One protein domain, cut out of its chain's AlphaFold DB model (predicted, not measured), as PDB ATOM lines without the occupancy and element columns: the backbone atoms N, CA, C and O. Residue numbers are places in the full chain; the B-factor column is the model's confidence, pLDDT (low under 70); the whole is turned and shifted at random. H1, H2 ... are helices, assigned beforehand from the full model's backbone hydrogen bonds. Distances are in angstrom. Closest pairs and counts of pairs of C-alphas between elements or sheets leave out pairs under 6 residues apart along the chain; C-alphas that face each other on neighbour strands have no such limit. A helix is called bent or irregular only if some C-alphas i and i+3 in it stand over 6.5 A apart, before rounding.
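AT A GLANCE: This is residues 43 to 207 of the 207 residues of an uncharacterized protein of Thermoplasmata archaeon M11B2D (UniProt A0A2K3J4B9). Four long helices, H1, H2, H3 and H5, run back and forth in one thin row in chain order, each packing on the next. H5 folds back along H3, and the printed part then sticks out as a long arm, residues 186 to 207, of which 186 to 205 belong to H5; short H4 sits at the turn between H3 and H5. The 165 printed residues hold five named helices, H1 to H5, and no named strand: all helix. The whole is extended, radius of gyration of the C-alphas 23.7 A, spanning 91 by 36 by 19 A.

IN THESE COORDINATES: H1, residues 44 to 71, starts at C-alpha 44 (297.001, 158.493, 154.452) and measures 40.0 A; it is only just irregular, C-alphas 66 and 69 being 6.6 A apart. H2, residues 75 to 109, was assigned as one helix by its hydrogen bonds but is bent, C-alphas 85 and 88 being 6.9 A apart; its arms are H2a, 75 to 85, 15.2 A, and H2b, 88 to 109, 31.0 A. H3, 118 to 147, measures 43.1 A, H4, 153 to 156, 5.1 A, and H5, 158 to 205, 70.5 A, ending at C-alpha 205 (313.977, 139.417, 112.981).

HOW THE PARTS SIT: H3 is the hub, in a bundle of neighbouring helices and arms, H1, H2a, H2b and H3. H2b and H3, a hairpin, touch at Val 91 and Leu 123, closest C-alphas 5.6 A. H3 touches H5 residues 160 to 178 alone, opposite ways at a shallow tilt of 20 degrees; closest C-alphas, Gly 125 and Gly 167, 4.1 A. H1 and H2b touch, opposite ways at a shallow 3 degrees; closest C-alphas, Ala 52 and Ala 93, 4.2 A. H3 and H4 only just touch, with 3 pairs of C-alphas within 8 A, Thr 136 and Val 154 closest at 6.5 A. H1 and H5 are apart. Every O i to N i+4 pair is within hydrogen-bond range in H2a, H2b and H5, 22 of 24 in H1 and 25 of 26 in H3; H4 is too short for one.

THE WHOLE: The farthest C-alphas, Asp 147 and Lys 207, are 91.2 A apart. The printed part has no cut, and no link is long. Mean pLDDT of the printed part is 82.9; residues 43 to 45, 108 to 115, 184 to 192 and 205 to 207 are under 70.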
ATOM      1  N   ARG A  43     300.235 155.634 156.585       64.38
ATOM      2  CA  ARG A  43     299.425 155.612 155.358       64.38
ATOM      3  C   ARG A  43     298.290 156.641 155.439       64.38
ATOM      4  O   ARG A  43     297.506 156.576 156.387       64.38
ATOM      5  N   PRO A  44     298.106 157.529 154.448       66.69
ATOM      6  CA  PRO A  44     297.001 158.493 154.452       66.69
ATOM      7  C   PRO A  44     295.621 157.811 154.514       66.69
ATOM      8  O   PRO A  44     294.734 158.289 155.217       66.69
ATOM      9  N   SER A  45     295.479 156.630 153.895       67.38
ATOM     10  CA  SER A  45     294.291 155.757 153.987       67.38
ATOM     11  C   SER A  45     293.920 155.363 155.428       67.38
ATOM     12  O   SER A  45     292.740 155.221 155.770       67.38
ATOM     13  N   PHE A  46     294.913 155.221 156.309       73.38
ATOM     14  CA  PHE A  46     294.691 154.856 157.705       73.38
ATOM     15  C   PHE A  46     294.019 155.998 158.477       73.38
ATOM     16  O   PHE A  46     293.020 155.782 159.163       73.38
ATOM     17  N   TYR A  47     294.502 157.230 158.293       76.31
ATOM     18  CA  TYR A  47     293.933 158.421 158.929       76.31
ATOM     19  C   TYR A  47     292.495 158.685 158.486       76.31
ATOM     20  O   TYR A  47     291.627 158.931 159.320       76.31
ATOM     21  N   THR A  48     292.212 158.570 157.188       81.94
ATOM     22  CA  THR A  48     290.847 158.703 156.665       81.94
ATOM     23  C   THR A  48     289.930 157.591 157.164       81.94
ATOM     24  O   THR A  48     288.763 157.837 157.437       81.94
ATOM     25  N   THR A  49     290.437 156.371 157.354       81.00
ATOM     26  CA  THR A  49     289.627 155.271 157.903       81.00
ATOM     27  C   THR A  49     289.267 155.523 159.367       81.00
ATOM     28  O   THR A  49     288.117 155.328 159.760       81.00
ATOM     29  N   ILE A  50     290.213 156.019 160.172       83.88
ATOM     30  CA  ILE A  50     289.940 156.426 161.558       83.88
ATOM     31  C   ILE A  50     288.930 157.573 161.591       83.88
ATOM     32  O   ILE A  50     287.964 157.513 162.347       83.88
ATOM     33  N   LEU A  51     289.111 158.599 160.756       85.69
ATOM     34  CA  LEU A  51     288.169 159.715 160.669       85.69
ATOM     35  C   LEU A  51     286.769 159.249 160.258       85.69
ATOM     36  O   LEU A  51     285.793 159.649 160.885       85.69
ATOM     37  N   ALA A  52     286.657 158.361 159.269       86.56
ATOM     38  CA  ALA A  52     285.386 157.766 158.869       86.56
ATOM     39  C   ALA A  52     284.726 157.008 160.032       86.56
ATOM     40  O   ALA A  52     283.527 157.156 160.262       86.56
ATOM     41  N   PHE A  53     285.503 156.256 160.815       87.38
ATOM     42  CA  PHE A  53     285.000 155.585 162.013       87.38
ATOM     43  C   PHE A  53     284.482 156.583 163.060       87.38
ATOM     44  O   PHE A  53     283.384 156.410 163.585       87.38
ATOM     45  N   VAL A  54     285.222 157.664 163.320       90.62
ATOM     46  CA  VAL A  54     284.783 158.735 164.230       90.62
ATOM     47  C   VAL A  54     283.483 159.380 163.740       90.62
ATOM     48  O   VAL A  54     282.573 159.579 164.541       90.62
ATOM     49  N   ILE A  55     283.350 159.642 162.435       91.25
ATOM     50  CA  ILE A  55     282.121 160.189 161.838       91.25
ATOM     51  C   ILE A  55     280.932 159.256 162.085       91.25
ATOM     52  O   ILE A  55     279.865 159.731 162.476       91.25
ATOM     53  N   ILE A  56     281.107 157.941 161.918       92.31
ATOM     54  CA  ILE A  56     280.050 156.961 162.206       92.31
ATOM     55  C   ILE A  56     279.626 157.061 163.668       92.31
ATOM     56  O   ILE A  56     278.436 157.187 163.944       92.31
ATOM     57  N   VAL A  57     280.579 157.054 164.602       92.00
ATOM     58  CA  VAL A  57     280.286 157.120 166.040       92.00
ATOM     59  C   VAL A  57     279.521 158.399 166.383       92.00
ATOM     60  O   VAL A  57     278.462 158.330 167.003       92.00
ATOM     61  N   VAL A  58     280.005 159.561 165.934       92.88
ATOM     62  CA  VAL A  58     279.340 160.854 166.170       92.88
ATOM     63  C   VAL A  58     277.927 160.861 165.584       92.88
ATOM     64  O   VAL A  58     276.989 161.294 166.253       92.88
ATOM     65  N   THR A  59     277.750 160.331 164.373       92.19
ATOM     66  CA  THR A  59     276.435 160.264 163.719       92.19
ATOM     67  C   THR A  59     275.488 159.331 164.471       92.19
ATOM     68  O   THR A  59     274.325 159.674 164.649       92.19
ATOM     69  N   VAL A  60     275.961 158.181 164.962       92.94
ATOM     70  CA  VAL A  60     275.152 157.266 165.784       92.94
ATOM     71  C   VAL A  60     274.652 157.976 167.039       92.94
ATOM     72  O   VAL A  60     273.462 157.905 167.339       92.94
ATOM     73  N   PHE A  61     275.525 158.700 167.746       92.38
ATOM     74  CA  PHE A  61     275.128 159.469 168.929       92.38
ATOM     75  C   PHE A  61     274.134 160.584 168.590       92.38
ATOM     76  O   PHE A  61     273.138 160.754 169.296       92.38
ATOM     77  N   TYR A  62     274.368 161.310 167.496       91.38
ATOM     78  CA  TYR A  62     273.456 162.341 167.008       91.38
ATOM     79  C   TYR A  62     272.071 161.765 166.667       91.38
ATOM     80  O   TYR A  62     271.057 162.248 167.171       91.38
ATOM     81  N   ALA A  63     272.026 160.694 165.872       90.12
ATOM     82  CA  ALA A  63     270.798 160.020 165.463       90.12
ATOM     83  C   ALA A  63     270.047 159.439 166.667       90.12
ATOM     84  O   ALA A  63     268.824 159.563 166.750       90.12
ATOM     85  N   TYR A  64     270.769 158.856 167.627       89.12
ATOM     86  CA  TYR A  64     270.189 158.350 168.865       89.12
ATOM     87  C   TYR A  64     269.517 159.476 169.654       89.12
ATOM     88  O   TYR A  64     268.338 159.373 169.981       89.12
ATOM     89  N   ASN A  65     270.219 160.588 169.892       89.06
ATOM     90  CA  ASN A  65     269.671 161.693 170.676       89.06
ATOM     91  C   ASN A  65     268.472 162.374 169.991       89.06
ATOM     92  O   ASN A  65     267.520 162.773 170.663       89.06
ATOM     93  N   ASN A  66     268.501 162.482 168.661       85.62
ATOM     94  CA  ASN A  66     267.426 163.106 167.893       85.62
ATOM     95  C   ASN A  66     266.172 162.221 167.795       85.62
ATOM     96  O   ASN A  66     265.057 162.729 167.743       85.62
ATOM     97  N   THR A  67     266.337 160.896 167.778       87.19
ATOM     98  CA  THR A  67     265.224 159.973 167.504       87.19
ATOM     99  C   THR A  67     264.638 159.368 168.776       87.19
ATOM    100  O   THR A  67     263.420 159.253 168.912       87.19
ATOM    101  N   PHE A  68     265.491 158.997 169.733       83.62
ATOM    102  CA  PHE A  68     265.078 158.223 170.902       83.62
ATOM    103  C   PHE A  68     264.122 158.998 171.807       83.62
ATOM    104  O   PHE A  68     263.142 158.433 172.272       83.62
ATOM    105  N   ASN A  69     264.336 160.302 171.982       78.31
ATOM    106  CA  ASN A  69     263.478 161.130 172.834       78.31
ATOM    107  C   ASN A  69     262.079 161.377 172.239       78.31
ATOM    108  O   ASN A  69     261.141 161.645 172.984       78.31
ATOM    109  N   LEU A  70     261.936 161.308 170.911       78.50
ATOM    110  CA  LEU A  70     260.703 161.680 170.208       78.50
ATOM    111  C   LEU A  70     259.815 160.478 169.870       78.50
ATOM    112  O   LEU A  70     258.593 160.597 169.888       78.50
ATOM    113  N   TYR A  71     260.414 159.321 169.576       81.81
ATOM    114  CA  TYR A  71     259.704 158.174 168.996       81.81
ATOM    115  C   TYR A  71     259.749 156.912 169.870       81.81
ATOM    116  O   TYR A  71     259.385 155.837 169.406       81.81
ATOM    117  N   GLN A  72     260.158 157.018 171.143       79.56
ATOM    118  CA  GLN A  72     260.317 155.872 172.058       79.56
ATOM    119  C   GLN A  72     259.061 154.992 172.183       79.56
ATOM    120  O   GLN A  72     259.165 153.798 172.460       79.56
ATOM    121  N   GLN A  73     257.879 155.580 171.992       81.56
ATOM    122  CA  GLN A  73     256.599 154.894 172.129       81.56
ATOM    123  C   GLN A  73     256.355 153.833 171.039       81.56
ATOM    124  O   GLN A  73     255.675 152.847 171.312       81.56
ATOM    125  N   TYR A  74     256.927 153.998 169.840       86.44
ATOM    126  CA  TYR A  74     256.716 153.103 168.696       86.44
ATOM    127  C   TYR A  74     258.062 152.653 168.115       86.44
ATOM    128  O   TYR A  74     258.782 153.429 167.485       86.44
ATOM    129  N   LEU A  75     258.427 151.387 168.359       85.62
ATOM    130  CA  LEU A  75     259.747 150.836 168.011       85.62
ATOM    131  C   LEU A  75     260.012 150.795 166.499       85.62
ATOM    132  O   LEU A  75     261.141 150.994 166.060       85.62
ATOM    133  N   ASP A  76     258.986 150.540 165.704       88.06
ATOM    134  CA  ASP A  76     259.032 150.535 164.243       88.06
ATOM    135  C   ASP A  76     259.317 151.930 163.668       88.06
ATOM    136  O   ASP A  76     260.204 152.088 162.823       88.06
ATOM    137  N   VAL A  77     258.644 152.959 164.189       88.12
ATOM    138  CA  VAL A  77     258.914 154.360 163.834       88.12
ATOM    139  C   VAL A  77     260.317 154.768 164.275       88.12
ATOM    140  O   VAL A  77     261.050 155.388 163.502       88.12
ATOM    141  N   LEU A  78     260.712 154.388 165.495       89.81
ATOM    142  CA  LEU A  78     262.034 154.668 166.049       89.81
ATOM    143  C   LEU A  78     263.143 154.142 165.129       89.81
ATOM    144  O   LEU A  78     264.077 154.880 164.819       89.81
ATOM    145  N   ILE A  79     263.035 152.894 164.668       89.94
ATOM    146  CA  ILE A  79     264.032 152.276 163.784       89.94
ATOM    147  C   ILE A  79     264.113 153.036 162.457       89.94
ATOM    148  O   ILE A  79     265.207 153.403 162.033       89.94
ATOM    149  N   LEU A  80     262.980 153.327 161.813       91.50
ATOM    150  CA  LEU A  80     262.967 154.010 160.515       91.50
ATOM    151  C   LEU A  80     263.516 155.435 160.598       91.50
ATOM    152  O   LEU A  80     264.357 155.821 159.786       91.50
ATOM    153  N   LYS A  81     263.114 156.205 161.611       90.62
ATOM    154  CA  LYS A  81     263.626 157.566 161.813       90.62
ATOM    155  C   LYS A  81     265.107 157.576 162.197       90.62
ATOM    156  O   LYS A  81     265.846 158.447 161.740       90.62
ATOM    157  N   PHE A  82     265.565 156.573 162.944       92.00
ATOM    158  CA  PHE A  82     266.985 156.398 163.243       92.00
ATOM    159  C   PHE A  82     267.788 156.077 161.975       92.00
ATOM    160  O   PHE A  82     268.837 156.680 161.745       92.00
ATOM    161  N   LEU A  83     267.281 155.181 161.118       92.81
ATOM    162  CA  LEU A  83     267.898 154.865 159.827       92.81
ATOM    163  C   LEU A  83     267.951 156.099 158.916       92.81
ATOM    164  O   LEU A  83     268.985 156.362 158.301       92.81
ATOM    165  N   ALA A  84     266.885 156.900 158.869       92.06
ATOM    166  CA  ALA A  84     266.873 158.153 158.118       92.06
ATOM    167  C   ALA A  84     267.969 159.118 158.610       92.06
ATOM    168  O   ALA A  84     268.739 159.645 157.806       92.06
ATOM    169  N   ALA A  85     268.098 159.283 159.932       91.25
ATOM    170  CA  ALA A  85     269.077 160.178 160.545       91.25
ATOM    171  C   ALA A  85     270.535 159.719 160.357       91.25
ATOM    172  O   ALA A  85     271.422 160.551 160.165       91.25
ATOM    173  N   ILE A  86     270.806 158.408 160.385       94.44
ATOM    174  CA  ILE A  86     272.173 157.883 160.231       94.44
ATOM    175  C   ILE A  86     272.623 157.791 158.763       94.44
ATOM    176  O   ILE A  86     273.825 157.793 158.496       94.44
ATOM    177  N   THR A  87     271.685 157.742 157.807       94.00
ATOM    178  CA  THR A  87     271.973 157.508 156.379       94.00
ATOM    179  C   THR A  87     273.055 158.449 155.843       94.00
ATOM    180  O   THR A  87     274.045 157.988 155.276       94.00
ATOM    181  N   TRP A  88     272.939 159.758 156.085       92.94
ATOM    182  CA  TRP A  88     273.931 160.726 155.604       92.94
ATOM    183  C   TRP A  88     275.294 160.611 156.291       92.94
ATOM    184  O   TRP A  88     276.316 160.836 155.644       92.94
ATOM    185  N   GLY A  89     275.346 160.196 157.560       91.38
ATOM    186  CA  GLY A  89     276.625 159.929 158.221       91.38
ATOM    187  C   GLY A  89     277.321 158.684 157.678       91.38
ATOM    188  O   GLY A  89     278.540 158.696 157.515       91.38
ATOM    189  N   ILE A  90     276.561 157.642 157.310       92.50
ATOM    190  CA  ILE A  90     277.103 156.465 156.610       92.50
ATOM    191  C   ILE A  90     277.672 156.877 155.250       92.50
ATOM    192  O   ILE A  90     278.781 156.472 154.904       92.50
ATOM    193  N   VAL A  91     276.954 157.715 154.499       93.62
ATOM    194  CA  VAL A  91     277.416 158.227 153.201       93.62
ATOM    195  C   VAL A  91     278.693 159.050 153.355       93.62
ATOM    196  O   VAL A  91     279.666 158.795 152.649       93.62
ATOM    197  N   ALA A  92     278.734 159.982 154.311       91.81
ATOM    198  CA  ALA A  92     279.908 160.813 154.567       91.81
ATOM    199  C   ALA A  92     281.132 159.979 154.978       91.81
ATOM    200  O   ALA A  92     282.221 160.159 154.431       91.81
ATOM    201  N   ALA A  93     280.956 159.026 155.898       91.50
ATOM    202  CA  ALA A  93     282.024 158.128 156.321       91.50
ATOM    203  C   ALA A  93     282.505 157.225 155.175       91.50
ATOM    204  O   ALA A  93     283.710 157.067 154.976       91.50
ATOM    205  N   GLY A  94     281.576 156.672 154.391       88.56
ATOM    206  CA  GLY A  94     281.880 155.837 153.233       88.56
ATOM    207  C   GLY A  94     282.667 156.592 152.163       88.56
ATOM    208  O   GLY A  94     283.670 156.081 151.668       88.56
ATOM    209  N   LEU A  95     282.265 157.830 151.856       90.38
ATOM    210  CA  LEU A  95     282.967 158.697 150.908       90.38
ATOM    211  C   LEU A  95     284.379 159.029 151.391       90.38
ATOM    212  O   LEU A  95     285.328 158.927 150.617       90.38
ATOM    213  N   LEU A  96     284.534 159.377 152.669       88.88
ATOM    214  CA  LEU A  96     285.829 159.735 153.238       88.88
ATOM    215  C   LEU A  96     286.787 158.532 153.274       88.88
ATOM    216  O   LEU A  96     287.962 158.661 152.923       88.88
ATOM    217  N   ALA A  97     286.279 157.346 153.617       85.69
ATOM    218  CA  ALA A  97     287.046 156.104 153.565       85.69
ATOM    219  C   ALA A  97     287.447 155.731 152.126       85.69
ATOM    220  O   ALA A  97     288.602 155.371 151.876       85.69
ATOM    221  N   ALA A  98     286.523 155.850 151.165       83.81
ATOM    222  CA  ALA A  98     286.797 155.587 149.754       83.81
ATOM    223  C   ALA A  98     287.846 156.558 149.194       83.81
ATOM    224  O   ALA A  98     288.807 156.125 148.561       83.81
ATOM    225  N   PHE A  99     287.711 157.852 149.486       83.50
ATOM    226  CA  PHE A  99     288.653 158.883 149.057       83.50
ATOM    227  C   PHE A  99     290.061 158.641 149.604       83.50
ATOM    228  O   PHE A  99     291.052 158.703 148.874       83.50
ATOM    229  N   GLY A 100     290.153 158.290 150.885       80.31
ATOM    230  CA  GLY A 100     291.413 157.923 151.514       80.31
ATOM    231  C   GLY A 100     292.101 156.734 150.860       80.31
ATOM    232  O   GLY A 100     293.312 156.754 150.637       80.31
ATOM    233  N   ARG A 101     291.320 155.714 150.491       77.06
ATOM    234  CA  ARG A 101     291.829 154.541 149.779       77.06
ATOM    235  C   ARG A 101     292.305 154.881 148.370       77.06
ATOM    236  O   ARG A 101     293.377 154.429 147.981       77.06
ATOM    237  N   VAL A 102     291.550 155.687 147.625       79.44
ATOM    238  CA  VAL A 102     291.950 156.143 146.282       79.44
ATOM    239  C   VAL A 102     293.248 156.951 146.351       79.44
ATOM    240  O   VAL A 102     294.154 156.710 145.559       79.44
ATOM    241  N   THR A 103     293.376 157.843 147.335       78.00
ATOM    242  CA  THR A 103     294.586 158.653 147.543       78.00
ATOM    243  C   THR A 103     295.807 157.779 147.845       78.00
ATOM    244  O   THR A 103     296.870 157.981 147.263       78.00
ATOM    245  N   ASP A 104     295.658 156.775 148.712       74.19
ATOM    246  CA  ASP A 104     296.742 155.847 149.058       74.19
ATOM    247  C   ASP A 104     297.198 155.022 147.847       74.19
ATOM    248  O   ASP A 104     298.398 154.916 147.589       74.19
ATOM    249  N   VAL A 105     296.259 154.499 147.048       74.44
ATOM    250  CA  VAL A 105     296.613 153.728 145.848       74.44
ATOM    251  C   VAL A 105     297.242 154.614 144.771       74.44
ATOM    252  O   VAL A 105     298.251 154.229 144.178       74.44
ATOM    253  N   TYR A 106     296.713 155.819 144.558       73.44
ATOM    254  CA  TYR A 106     297.268 156.758 143.588       73.44
ATOM    255  C   TYR A 106     298.720 157.133 143.919       73.44
ATOM    256  O   TYR A 106     299.587 157.083 143.048       73.44
ATOM    257  N   ILE A 107     299.013 157.441 145.187       71.19
ATOM    258  CA  ILE A 107     300.364 157.817 145.629       71.19
ATOM    259  C   ILE A 107     301.329 156.627 145.558       71.19
ATOM    260  O   ILE A 107     302.491 156.797 145.185       71.19
ATOM    261  N   ARG A 108     300.871 155.425 145.924       66.50
ATOM    262  CA  ARG A 108     301.753 154.268 146.125       66.50
ATOM    263  C   ARG A 108     301.979 153.437 144.869       66.50
ATOM    264  O   ARG A 108     303.099 152.996 144.631       66.50
ATOM    265  N   GLU A 109     300.932 153.206 144.085       65.06
ATOM    266  CA  GLU A 109     300.987 152.325 142.915       65.06
ATOM    267  C   GLU A 109     301.031 153.108 141.597       65.06
ATOM    268  O   GLU A 109     301.288 152.505 140.559       65.06
ATOM    269  N   LYS A 110     300.791 154.434 141.621       60.81
ATOM    270  CA  LYS A 110     300.601 155.288 140.428       60.81
ATOM    271  C   LYS A 110     299.564 154.742 139.436       60.81
ATOM    272  O   LYS A 110     299.539 155.143 138.276       60.81
ATOM    273  N   LYS A 111     298.710 153.819 139.882       58.59
ATOM    274  CA  LYS A 111     297.663 153.188 139.084       58.59
ATOM    275  C   LYS A 111     296.321 153.762 139.497       58.59
ATOM    276  O   LYS A 111     295.975 153.779 140.678       58.59
ATOM    277  N   ILE A 112     295.559 154.220 138.514       61.53
ATOM    278  CA  ILE A 112     294.185 154.655 138.722       61.53
ATOM    279  C   ILE A 112     293.323 153.391 138.731       61.53
ATOM    280  O   ILE A 112     293.105 152.756 137.702       61.53
ATOM    281  N   LEU A 113     292.855 152.984 139.913       63.44
ATOM    282  CA  LEU A 113     291.855 151.924 140.036       63.44
ATOM    283  C   LEU A 113     290.490 152.479 139.621       63.44
ATOM    284  O   LEU A 113     289.675 152.856 140.462       63.44
ATOM    285  N   TRP A 114     290.225 152.500 138.319       65.94
ATOM    286  CA  TRP A 114     288.967 152.989 137.751       65.94
ATOM    287  C   TRP A 114     287.719 152.279 138.297       65.94
ATOM    288  O   TRP A 114     286.657 152.883 138.388       65.94
ATOM    289  N   SER A 115     287.859 151.045 138.795       65.31
ATOM    290  CA  SER A 115     286.773 150.325 139.479       65.31
ATOM    291  C   SER A 115     286.264 151.016 140.756       65.31
ATOM    292  O   SER A 115     285.158 150.708 141.195       65.31
ATOM    293  N   TYR A 116     287.033 151.925 141.373       70.12
ATOM    294  CA  TYR A 116     286.589 152.697 142.543       70.12
ATOM    295  C   TYR A 116     285.735 153.918 142.179       70.12
ATOM    296  O   TYR A 116     285.136 154.522 143.069       70.12
ATOM    297  N   TRP A 117     285.625 154.262 140.892       77.06
ATOM    298  CA  TRP A 117     284.897 155.446 140.439       77.06
ATOM    299  C   TRP A 117     283.391 155.365 140.699       77.06
ATOM    300  O   TRP A 117     282.767 156.377 140.997       77.06
ATOM    301  N   ILE A 118     282.801 154.166 140.674       83.06
ATOM    302  CA  ILE A 118     281.358 153.984 140.899       83.06
ATOM    303  C   ILE A 118     280.936 154.143 142.370       83.06
ATOM    304  O   ILE A 118     279.773 154.419 142.665       83.06
ATOM    305  N   VAL A 119     281.883 153.992 143.303       85.06
ATOM    306  CA  VAL A 119     281.643 154.008 144.755       85.06
ATOM    307  C   VAL A 119     281.000 155.316 145.240       85.06
ATOM    308  O   VAL A 119     279.961 155.229 145.901       85.06
ATOM    309  N   PRO A 120     281.525 156.520 144.925       87.50
ATOM    310  CA  PRO A 120     280.904 157.767 145.369       87.50
ATOM    311  C   PRO A 120     279.481 157.947 144.838       87.50
ATOM    312  O   PRO A 120     278.589 158.296 145.608       87.50
ATOM    313  N   PHE A 121     279.231 157.647 143.563       89.75
ATOM    314  CA  PHE A 121     277.899 157.787 142.966       89.75
ATOM    315  C   PHE A 121     276.884 156.824 143.583       89.75
ATOM    316  O   PHE A 121     275.757 157.220 143.877       89.75
ATOM    317  N   SER A 122     277.289 155.580 143.852       89.62
ATOM    318  CA  SER A 122     276.433 154.613 144.541       89.62
ATOM    319  C   SER A 122     276.111 155.048 145.974       89.62
ATOM    320  O   SER A 122     274.973 154.885 146.411       89.62
ATOM    321  N   LEU A 123     277.089 155.595 146.705       92.50
ATOM    322  CA  LEU A 123     276.892 156.097 148.069       92.50
ATOM    323  C   LEU A 123     275.951 157.300 148.095       92.50
ATOM    324  O   LEU A 123     275.037 157.336 148.912       92.50
ATOM    325  N   PHE A 124     276.124 158.255 147.182       93.00
ATOM    326  CA  PHE A 124     275.197 159.377 147.058       93.00
ATOM    327  C   PHE A 124     273.792 158.910 146.680       93.00
ATOM    328  O   PHE A 124     272.831 159.329 147.321       93.00
ATOM    329  N   GLY A 125     273.660 158.001 145.711       91.75
ATOM    330  CA  GLY A 125     272.373 157.405 145.348       91.75
ATOM    331  C   GLY A 125     271.665 156.773 146.542       91.75
ATOM    332  O   GLY A 125     270.499 157.069 146.802       91.75
ATOM    333  N   PHE A 126     272.395 155.969 147.318       93.50
ATOM    334  CA  PHE A 126     271.898 155.400 148.568       93.50
ATOM    335  C   PHE A 126     271.506 156.482 149.582       93.50
ATOM    336  O   PHE A 126     270.466 156.364 150.220       93.50
ATOM    337  N   GLY A 127     272.291 157.553 149.706       93.31
ATOM    338  CA  GLY A 127     271.992 158.678 150.587       93.31
ATOM    339  C   GLY A 127     270.671 159.358 150.261       93.31
ATOM    340  O   GLY A 127     269.811 159.490 151.129       93.31
ATOM    341  N   PHE A 128     270.490 159.747 149.001       93.94
ATOM    342  CA  PHE A 128     269.286 160.435 148.540       93.94
ATOM    343  C   PHE A 128     268.045 159.541 148.632       93.94
ATOM    344  O   PHE A 128     267.045 159.943 149.221       93.94
ATOM    345  N   ILE A 129     268.122 158.317 148.109       94.06
ATOM    346  CA  ILE A 129     266.984 157.389 148.072       94.06
ATOM    347  C   ILE A 129     266.681 156.839 149.469       94.06
ATOM    348  O   ILE A 129     265.537 156.846 149.914       94.06
ATOM    349  N   GLY A 130     267.703 156.377 150.186       92.44
ATOM    350  CA  GLY A 130     267.549 155.777 151.508       92.44
ATOM    351  C   GLY A 130     266.992 156.766 152.525       92.44
ATOM    352  O   GLY A 130     266.022 156.444 153.206       92.44
ATOM    353  N   SER A 131     267.538 157.987 152.588       93.25
ATOM    354  CA  SER A 131     267.087 158.986 153.568       93.25
ATOM    355  C   SER A 131     265.609 159.328 153.398       93.25
ATOM    356  O   SER A 131     264.873 159.330 154.383       93.25
ATOM    357  N   VAL A 132     265.154 159.535 152.158       93.81
ATOM    358  CA  VAL A 132     263.765 159.916 151.891       93.81
ATOM    359  C   VAL A 132     262.794 158.753 152.081       93.81
ATOM    360  O   VAL A 132     261.704 158.959 152.615       93.81
ATOM    361  N   LEU A 133     263.186 157.525 151.719       92.94
ATOM    362  CA  LEU A 133     262.362 156.339 151.952       92.94
ATOM    363  C   LEU A 133     262.183 156.097 153.452       92.94
ATOM    364  O   LEU A 133     261.049 156.001 153.917       92.94
ATOM    365  N   PHE A 134     263.274 156.041 154.219       93.50
ATOM    366  CA  PHE A 134     263.196 155.805 155.662       93.50
ATOM    367  C   PHE A 134     262.413 156.906 156.383       93.50
ATOM    368  O   PHE A 134     261.599 156.604 157.257       93.50
ATOM    369  N   ASP A 135     262.603 158.169 155.992       91.44
ATOM    370  CA  ASP A 135     261.869 159.283 156.588       91.44
ATOM    371  C   ASP A 135     260.367 159.218 156.272       91.44
ATOM    372  O   ASP A 135     259.549 159.303 157.193       91.44
ATOM    373  N   THR A 136     260.014 158.989 155.004       91.31
ATOM    374  CA  THR A 136     258.623 158.919 154.526       91.31
ATOM    375  C   THR A 136     257.884 157.741 155.149       91.31
ATOM    376  O   THR A 136     256.813 157.921 155.725       91.31
ATOM    377  N   PHE A 137     258.469 156.540 155.126       90.88
ATOM    378  CA  PHE A 137     257.866 155.373 155.777       90.88
ATOM    379  C   PHE A 137     257.723 155.579 157.286       90.88
ATOM    380  O   PHE A 137     256.680 155.251 157.848       90.88
ATOM    381  N   GLY A 138     258.725 156.179 157.936       89.12
ATOM    382  CA  GLY A 138     258.634 156.526 159.352       89.12
ATOM    383  C   GLY A 138     257.490 157.504 159.648       89.12
ATOM    384  O   GLY A 138     256.802 157.341 160.646       89.12
ATOM    385  N   GLN A 139     257.257 158.494 158.780       88.75
ATOM    386  CA  GLN A 139     256.142 159.449 158.893       88.75
ATOM    387  C   GLN A 139     254.780 158.770 158.720       88.75
ATOM    388  O   GLN A 139     253.886 158.984 159.533       88.75
ATOM    389  N   VAL A 140     254.632 157.923 157.700       89.75
ATOM    390  CA  VAL A 140     253.376 157.212 157.422       89.75
ATOM    391  C   VAL A 140     252.990 156.308 158.592       89.75
ATOM    392  O   VAL A 140     251.843 156.318 159.033       89.75
ATOM    393  N   ILE A 141     253.949 155.547 159.125       88.50
ATOM    394  CA  ILE A 141     253.706 154.637 160.250       88.50
ATOM    395  C   ILE A 141     253.445 155.414 161.544       88.50
ATOM    396  O   ILE A 141     252.594 155.006 162.335       88.50
ATOM    397  N   TRP A 142     254.138 156.535 161.757       87.50
ATOM    398  CA  TRP A 142     253.890 157.412 162.900       87.50
ATOM    399  C   TRP A 142     252.462 157.952 162.904       87.50
ATOM    400  O   TRP A 142     251.760 157.817 163.908       87.50
ATOM    401  N   GLU A 143     252.008 158.504 161.778       86.62
ATOM    402  CA  GLU A 143     250.662 159.071 161.701       86.62
ATOM    403  C   GLU A 143     249.587 157.988 161.806       86.62
ATOM    404  O   GLU A 143     248.565 158.171 162.470       86.62
ATOM    405  N   PHE A 144     249.856 156.809 161.242       86.94
ATOM    406  CA  PHE A 144     248.988 155.652 161.403       86.94
ATOM    407  C   PHE A 144     248.847 155.234 162.875       86.94
ATOM    408  O   PHE A 144     247.749 154.915 163.327       86.94
ATOM    409  N   HIS A 145     249.926 155.267 163.657       84.44
ATOM    410  CA  HIS A 145     249.857 154.956 165.086       84.44
ATOM    411  C   HIS A 145     249.135 156.031 165.901       84.44
ATOM    412  O   HIS A 145     248.451 155.705 166.873       84.44
ATOM    413  N   LYS A 146     249.291 157.302 165.527       83.12
ATOM    414  CA  LYS A 146     248.737 158.437 166.266       83.12
ATOM    415  C   LYS A 146     247.249 158.650 165.981       83.12
ATOM    416  O   LYS A 146     246.449 158.638 166.911       83.12
ATOM    417  N   ASP A 147     246.888 158.784 164.707       81.25
ATOM    418  CA  ASP A 147     245.557 159.219 164.269       81.25
ATOM    419  C   ASP A 147     244.824 158.147 163.432       81.25
ATOM    420  O   ASP A 147     243.720 158.380 162.943       81.25
ATOM    421  N   LYS A 148     245.407 156.940 163.279       76.62
ATOM    422  CA  LYS A 148     244.871 155.813 162.475       76.62
ATOM    423  C   LYS A 148     244.580 156.157 161.016       76.62
ATOM    424  O   LYS A 148     243.892 155.407 160.321       76.62
ATOM    425  N   MET A 149     245.126 157.270 160.540       74.38
ATOM    426  CA  MET A 149     244.968 157.742 159.179       74.38
ATOM    427  C   MET A 149     246.211 157.389 158.368       74.38
ATOM    428  O   MET A 149     247.340 157.535 158.829       74.38
ATOM    429  N   PHE A 150     245.998 156.912 157.145       78.44
ATOM    430  CA  PHE A 150     247.083 156.634 156.216       78.44
ATOM    431  C   PHE A 150     247.349 157.877 155.360       78.44
ATOM    432  O   PHE A 150     246.563 158.196 154.467       78.44
ATOM    433  N   LEU A 151     248.441 158.592 155.641       78.25
ATOM    434  CA  LEU A 151     248.837 159.772 154.870       78.25
ATOM    435  C   LEU A 151     249.558 159.367 153.585       78.25
ATOM    436  O   LEU A 151     250.752 159.075 153.591       78.25
ATOM    437  N   ILE A 152     248.839 159.384 152.464       80.94
ATOM    438  CA  ILE A 152     249.432 159.111 151.151       80.94
ATOM    439  C   ILE A 152     250.065 160.361 150.516       80.94
ATOM    440  O   ILE A 152     250.916 160.243 149.637       80.94
ATOM    441  N   ASP A 153     249.709 161.551 151.009       83.19
ATOM    442  CA  ASP A 153     250.190 162.846 150.510       83.19
ATOM    443  C   ASP A 153     251.712 163.002 150.611       83.19
ATOM    444  O   ASP A 153     252.337 163.661 149.778       83.19
ATOM    445  N   VAL A 154     252.338 162.326 151.578       82.56
ATOM    446  CA  VAL A 154     253.796 162.351 151.760       82.56
ATOM    447  C   VAL A 154     254.519 161.837 150.503       82.56
ATOM    448  O   VAL A 154     255.533 162.408 150.103       82.56
ATOM    449  N   PHE A 155     253.948 160.855 149.794       86.56
ATOM    450  CA  PHE A 155     254.502 160.322 148.541       86.56
ATOM    451  C   PHE A 155     254.306 161.249 147.332       86.56
ATOM    452  O   PHE A 155     255.011 161.116 146.332       86.56
ATOM    453  N   TYR A 156     253.371 162.198 147.407       86.00
ATOM    454  CA  TYR A 156     253.133 163.194 146.357       86.00
ATOM    455  C   TYR A 156     253.934 164.483 146.570       86.00
ATOM    456  O   TYR A 156     253.880 165.400 145.751       86.00
ATOM    457  N   THR A 157     254.717 164.558 147.648       88.25
ATOM    458  CA  THR A 157     255.530 165.734 147.947       88.25
ATOM    459  C   THR A 157     256.664 165.874 146.931       88.25
ATOM    460  O   THR A 157     257.360 164.910 146.613       88.25
ATOM    461  N   LEU A 158     256.915 167.105 146.468       87.62
ATOM    462  CA  LEU A 158     258.013 167.408 145.541       87.62
ATOM    463  C   LEU A 158     259.378 166.949 146.083       87.62
ATOM    464  O   LEU A 158     260.217 166.484 145.320       87.62
ATOM    465  N   SER A 159     259.582 167.038 147.399       87.25
ATOM    466  CA  SER A 159     260.786 166.542 148.075       87.25
ATOM    467  C   SER A 159     260.981 165.034 147.872       87.25
ATOM    468  O   SER A 159     262.083 164.603 147.540       87.25
ATOM    469  N   PHE A 160     259.909 164.236 147.976       91.19
ATOM    470  CA  PHE A 160     259.975 162.785 147.793       91.19
ATOM    471  C   PHE A 160     260.515 162.429 146.406       91.19
ATOM    472  O   PHE A 160     261.565 161.798 146.269       91.19
ATOM    473  N   TRP A 161     259.841 162.917 145.365       92.50
ATOM    474  CA  TRP A 161     260.247 162.660 143.986       92.50
ATOM    475  C   TRP A 161     261.573 163.323 143.629       92.50
ATOM    476  O   TRP A 161     262.374 162.719 142.924       92.50
ATOM    477  N   GLY A 162     261.845 164.521 144.149       92.56
ATOM    478  CA  GLY A 162     263.100 165.231 143.924       92.56
ATOM    479  C   GLY A 162     264.309 164.425 144.393       92.56
ATOM    480  O   GLY A 162     265.263 164.263 143.637       92.56
ATOM    481  N   PHE A 163     264.250 163.851 145.597       92.44
ATOM    482  CA  PHE A 163     265.330 163.021 146.138       92.44
ATOM    483  C   PHE A 163     265.461 161.685 145.399       92.44
ATOM    484  O   PHE A 163     266.578 161.272 145.090       92.44
ATOM    485  N   ILE A 164     264.347 161.028 145.057       94.25
ATOM    486  CA  ILE A 164     264.373 159.775 144.286       94.25
ATOM    487  C   ILE A 164     264.981 159.999 142.898       94.25
ATOM    488  O   ILE A 164     265.910 159.293 142.509       94.25
ATOM    489  N   VAL A 165     264.501 161.005 142.163       94.50
ATOM    490  CA  VAL A 165     264.998 161.334 140.822       94.50
ATOM    491  C   VAL A 165     266.463 161.758 140.885       94.50
ATOM    492  O   VAL A 165     267.262 161.258 140.097       94.50
ATOM    493  N   ALA A 166     266.848 162.604 141.845       93.81
ATOM    494  CA  ALA A 166     268.245 162.989 142.035       93.81
ATOM    495  C   ALA A 166     269.137 161.768 142.306       93.81
ATOM    496  O   ALA A 166     270.171 161.611 141.662       93.81
ATOM    497  N   GLY A 167     268.719 160.868 143.200       92.50
ATOM    498  CA  GLY A 167     269.458 159.645 143.496       92.50
ATOM    499  C   GLY A 167     269.623 158.741 142.272       92.50
ATOM    500  O   GLY A 167     270.732 158.282 142.002       92.50
ATOM    501  N   ILE A 168     268.555 158.540 141.492       93.38
ATOM    502  CA  ILE A 168     268.598 157.757 140.246       93.38
ATOM    503  C   ILE A 168     269.545 158.402 139.231       93.38
ATOM    504  O   ILE A 168     270.387 157.708 138.664       93.38
ATOM    505  N   LEU A 169     269.451 159.719 139.024       93.88
ATOM    506  CA  LEU A 169     270.317 160.443 138.093       93.88
ATOM    507  C   LEU A 169     271.788 160.349 138.501       93.88
ATOM    508  O   LEU A 169     272.636 160.101 137.650       93.88
ATOM    509  N   ILE A 170     272.101 160.483 139.791       92.56
ATOM    510  CA  ILE A 170     273.474 160.367 140.295       92.56
ATOM    511  C   ILE A 170     274.036 158.965 140.032       92.56
ATOM    512  O   ILE A 170     275.154 158.837 139.532       92.56
ATOM    513  N   VAL A 171     273.266 157.912 140.326       92.19
ATOM    514  CA  VAL A 171     273.690 156.525 140.065       92.19
ATOM    515  C   VAL A 171     273.851 156.281 138.569       92.19
ATOM    516  O   VAL A 171     274.828 155.660 138.159       92.19
ATOM    517  N   PHE A 172     272.934 156.800 137.751       90.69
ATOM    518  CA  PHE A 172     273.000 156.689 136.299       90.69
ATOM    519  C   PHE A 172     274.257 157.362 135.737       90.69
ATOM    520  O   PHE A 172     275.009 156.725 135.003       90.69
ATOM    521  N   ILE A 173     274.542 158.604 136.143       89.62
ATOM    522  CA  ILE A 173     275.765 159.326 135.763       89.62
ATOM    523  C   ILE A 173     277.005 158.526 136.177       89.62
ATOM    524  O   ILE A 173     277.925 158.366 135.378       89.62
ATOM    525  N   GLY A 174     277.019 157.974 137.393       86.06
ATOM    526  CA  GLY A 174     278.119 157.142 137.873       86.06
ATOM    527  C   GLY A 174     278.323 155.866 137.059       86.06
ATOM    528  O   GLY A 174     279.455 155.524 136.725       86.06
ATOM    529  N   ALA A 175     277.238 155.173 136.709       86.19
ATOM    530  CA  ALA A 175     277.280 153.952 135.912       86.19
ATOM    531  C   ALA A 175     277.765 154.222 134.481       86.19
ATOM    532  O   ALA A 175     278.648 153.517 133.993       86.19
ATOM    533  N   VAL A 176     277.235 155.269 133.844       86.19
ATOM    534  CA  VAL A 176     277.634 155.698 132.499       86.19
ATOM    535  C   VAL A 176     279.098 156.135 132.494       86.19
ATOM    536  O   VAL A 176     279.878 155.650 131.680       86.19
ATOM    537  N   SER A 177     279.509 156.977 133.444       84.56
ATOM    538  CA  SER A 177     280.900 157.419 133.564       84.56
ATOM    539  C   SER A 177     281.855 156.241 133.771       84.56
ATOM    540  O   SER A 177     282.876 156.154 133.098       84.56
ATOM    541  N   ASN A 178     281.500 155.290 134.639       82.31
ATOM    542  CA  ASN A 178     282.290 154.080 134.850       82.31
ATOM    543  C   ASN A 178     282.369 153.199 133.592       82.31
ATOM    544  O   ASN A 178     283.397 152.569 133.356       82.31
ATOM    545  N   HIS A 179     281.302 153.138 132.793       81.50
ATOM    546  CA  HIS A 179     281.300 152.404 131.532       81.50
ATOM    547  C   HIS A 179     282.266 153.021 130.515       81.50
ATOM    548  O   HIS A 179     283.145 152.305 130.046       81.50
ATOM    549  N   TYR A 180     282.176 154.336 130.275       80.12
ATOM    550  CA  TYR A 180     283.078 155.060 129.367       80.12
ATOM    551  C   TYR A 180     284.546 154.896 129.759       80.12
ATOM    552  O   TYR A 180     285.376 154.501 128.948       80.12
ATOM    553  N   ILE A 181     284.847 155.123 131.037       77.88
ATOM    554  CA  ILE A 181     286.200 154.977 131.575       77.88
ATOM    555  C   ILE A 181     286.734 153.558 131.345       77.88
ATOM    556  O   ILE A 181     287.899 153.370 131.001       77.88
ATOM    557  N   LYS A 182     285.895 152.543 131.569       73.81
ATOM    558  CA  LYS A 182     286.301 151.148 131.414       73.81
ATOM    559  C   LYS A 182     286.578 150.800 129.952       73.81
ATOM    560  O   LYS A 182     287.514 150.049 129.701       73.81
ATOM    561  N   GLU A 183     285.781 151.307 129.017       72.25
ATOM    562  CA  GLU A 183     285.983 151.070 127.584       72.25
ATOM    563  C   GLU A 183     287.276 151.711 127.077       72.25
ATOM    564  O   GLU A 183     288.079 151.029 126.442       72.25
ATOM    565  N   GLU A 184     287.522 152.970 127.433       68.56
ATOM    566  CA  GLU A 184     288.726 153.700 127.026       68.56
ATOM    567  C   GLU A 184     289.996 153.044 127.589       68.56
ATOM    568  O   GLU A 184     290.966 152.812 126.869       68.56
ATOM    569  N   PHE A 185     289.954 152.617 128.856       64.31
ATOM    570  CA  PHE A 185     291.089 151.948 129.489       64.31
ATOM    571  C   PHE A 185     291.404 150.584 128.856       64.31
ATOM    572  O   PHE A 185     292.571 150.224 128.695       64.31
ATOM    573  N   ILE A 186     290.383 149.804 128.479       65.00
ATOM    574  CA  ILE A 186     290.589 148.516 127.796       65.00
ATOM    575  C   ILE A 186     291.245 148.741 126.428       65.00
ATOM    576  O   ILE A 186     292.132 147.973 126.057       65.00
ATOM    577  N   HIS A 187     290.858 149.803 125.719       62.06
ATOM    578  CA  HIS A 187     291.426 150.149 124.419       62.06
ATOM    579  C   HIS A 187     292.913 150.529 124.510       62.06
ATOM    580  O   HIS A 187     293.722 149.965 123.773       62.06
ATOM    581  N   GLU A 188     293.295 151.392 125.460       62.12
ATOM    582  CA  GLU A 188     294.704 151.775 125.672       62.12
ATOM    583  C   GLU A 188     295.585 150.572 126.033       62.12
ATOM    584  O   GLU A 188     296.702 150.427 125.532       62.12
ATOM    585  N   THR A 189     295.080 149.676 126.889       64.88
ATOM    586  CA  THR A 189     295.834 148.481 127.296       64.88
ATOM    587  C   THR A 189     296.083 147.543 126.110       64.88
ATOM    588  O   THR A 189     297.147 146.937 126.020       64.88
ATOM    589  N   TYR A 190     295.116 147.428 125.196       64.69
ATOM    590  CA  TYR A 190     295.214 146.552 124.029       64.69
ATOM    591  C   TYR A 190     296.187 147.104 122.975       64.69
ATOM    592  O   TYR A 190     296.982 146.347 122.420       64.69
ATOM    593  N   GLU A 191     296.184 148.418 122.732       69.06
ATOM    594  CA  GLU A 191     297.142 149.053 121.816       69.06
ATOM    595  C   GLU A 191     298.586 148.954 122.323       69.06
ATOM    596  O   GLU A 191     299.487 148.626 121.547       69.06
ATOM    597  N   ALA A 192     298.803 149.155 123.627       69.38
ATOM    598  CA  ALA A 192     300.125 149.026 124.234       69.38
ATOM    599  C   ALA A 192     300.699 147.601 124.098       69.38
ATOM    600  O   ALA A 192     301.878 147.441 123.776       69.38
ATOM    601  N   ASP A 193     299.865 146.571 124.283       74.75
ATOM    602  CA  ASP A 193     300.275 145.164 124.174       74.75
ATOM    603  C   ASP A 193     300.605 144.779 122.714       74.75
ATOM    604  O   ASP A 193     301.593 144.092 122.444       74.75
ATOM    605  N   ILE A 194     299.848 145.301 121.735       75.38
ATOM    606  CA  ILE A 194     300.144 145.123 120.301       75.38
ATOM    607  C   ILE A 194     301.470 145.798 119.919       75.38
ATOM    608  O   ILE A 194     302.272 145.221 119.175       75.38
ATOM    609  N   GLU A 195     301.733 147.011 120.411       76.19
ATOM    610  CA  GLU A 195     302.973 147.735 120.116       76.19
ATOM    611  C   GLU A 195     304.198 147.020 120.717       76.19
ATOM    612  O   GLU A 195     305.245 146.903 120.066       76.19
ATOM    613  N   GLU A 196     304.065 146.481 121.932       78.25
ATOM    614  CA  GLU A 196     305.114 145.712 122.605       78.25
ATOM    615  C   GLU A 196     305.392 144.378 121.891       78.25
ATOM    616  O   GLU A 196     306.555 144.058 121.603       78.25
ATOM    617  N   GLN A 197     304.346 143.646 121.487       75.81
ATOM    618  CA  GLN A 197     304.491 142.439 120.668       75.81
ATOM    619  C   GLN A 197     305.180 142.742 119.333       75.81
ATOM    620  O   GLN A 197     306.138 142.058 118.967       75.81
ATOM    621  N   THR A 198     304.780 143.809 118.643       76.56
ATOM    622  CA  THR A 198     305.369 144.207 117.354       76.56
ATOM    623  C   THR A 198     306.854 144.560 117.495       76.56
ATOM    624  O   THR A 198     307.683 144.103 116.701       76.56
ATOM    625  N   LYS A 199     307.234 145.299 118.549       80.50
ATOM    626  CA  LYS A 199     308.644 145.596 118.866       80.50
ATOM    627  C   LYS A 199     309.447 144.330 119.166       80.50
ATOM    628  O   LYS A 199     310.596 144.228 118.736       80.50
ATOM    629  N   SER A 200     308.865 143.358 119.871       76.25
ATOM    630  CA  SER A 200     309.537 142.089 120.182       76.25
ATOM    631  C   SER A 200     309.811 141.246 118.927       76.25
ATOM    632  O   SER A 200     310.912 140.713 118.767       76.25
ATOM    633  N   ILE A 201     308.857 141.204 117.991       78.50
ATOM    634  CA  ILE A 201     308.969 140.476 116.722       78.50
ATOM    635  C   ILE A 201     310.030 141.130 115.827       78.50
ATOM    636  O   ILE A 201     310.917 140.442 115.322       78.50
ATOM    637  N   LEU A 202     310.008 142.460 115.697       76.12
ATOM    638  CA  LEU A 202     311.014 143.213 114.934       76.12
ATOM    639  C   LEU A 202     312.435 142.997 115.470       76.12
ATOM    640  O   LEU A 202     313.378 142.854 114.696       76.12
ATOM    641  N   LYS A 203     312.597 142.925 116.793       73.69
ATOM    642  CA  LYS A 203     313.901 142.706 117.433       73.69
ATOM    643  C   LYS A 203     314.436 141.283 117.229       73.69
ATOM    644  O   LYS A 203     315.649 141.106 117.159       73.69
ATOM    645  N   ASN A 204     313.551 140.293 117.112       71.44
ATOM    646  CA  ASN A 204     313.924 138.909 116.813       71.44
ATOM    647  C   ASN A 204     314.242 138.681 115.327       71.44
ATOM    648  O   ASN A 204     315.049 137.814 115.024       71.44
ATOM    649  N   HIS A 205     313.661 139.467 114.416       66.94
ATOM    650  CA  HIS A 205     313.977 139.417 112.981       66.94
ATOM    651  C   HIS A 205     315.255 140.177 112.587       66.94
ATOM    652  O   HIS A 205     315.773 139.966 111.495       66.94
ATOM    653  N   ALA A 206     315.757 141.068 113.448       59.53
ATOM    654  CA  ALA A 206     316.972 141.851 113.212       59.53
ATOM    655  C   ALA A 206     318.272 141.160 113.690       59.53
ATOM    656  O   ALA A 206     319.330 141.790 113.692       59.53
ATOM    657  N   LYS A 207     318.192 139.898 114.127       49.16
ATOM    658  CA  LYS A 207     319.311 139.064 114.589       49.16
ATOM    659  C   LYS A 207     319.566 137.929 113.607       49.16
ATOM    660  O   LYS A 207     320.757 137.591 113.442       49.16
TER     661      LYS A 207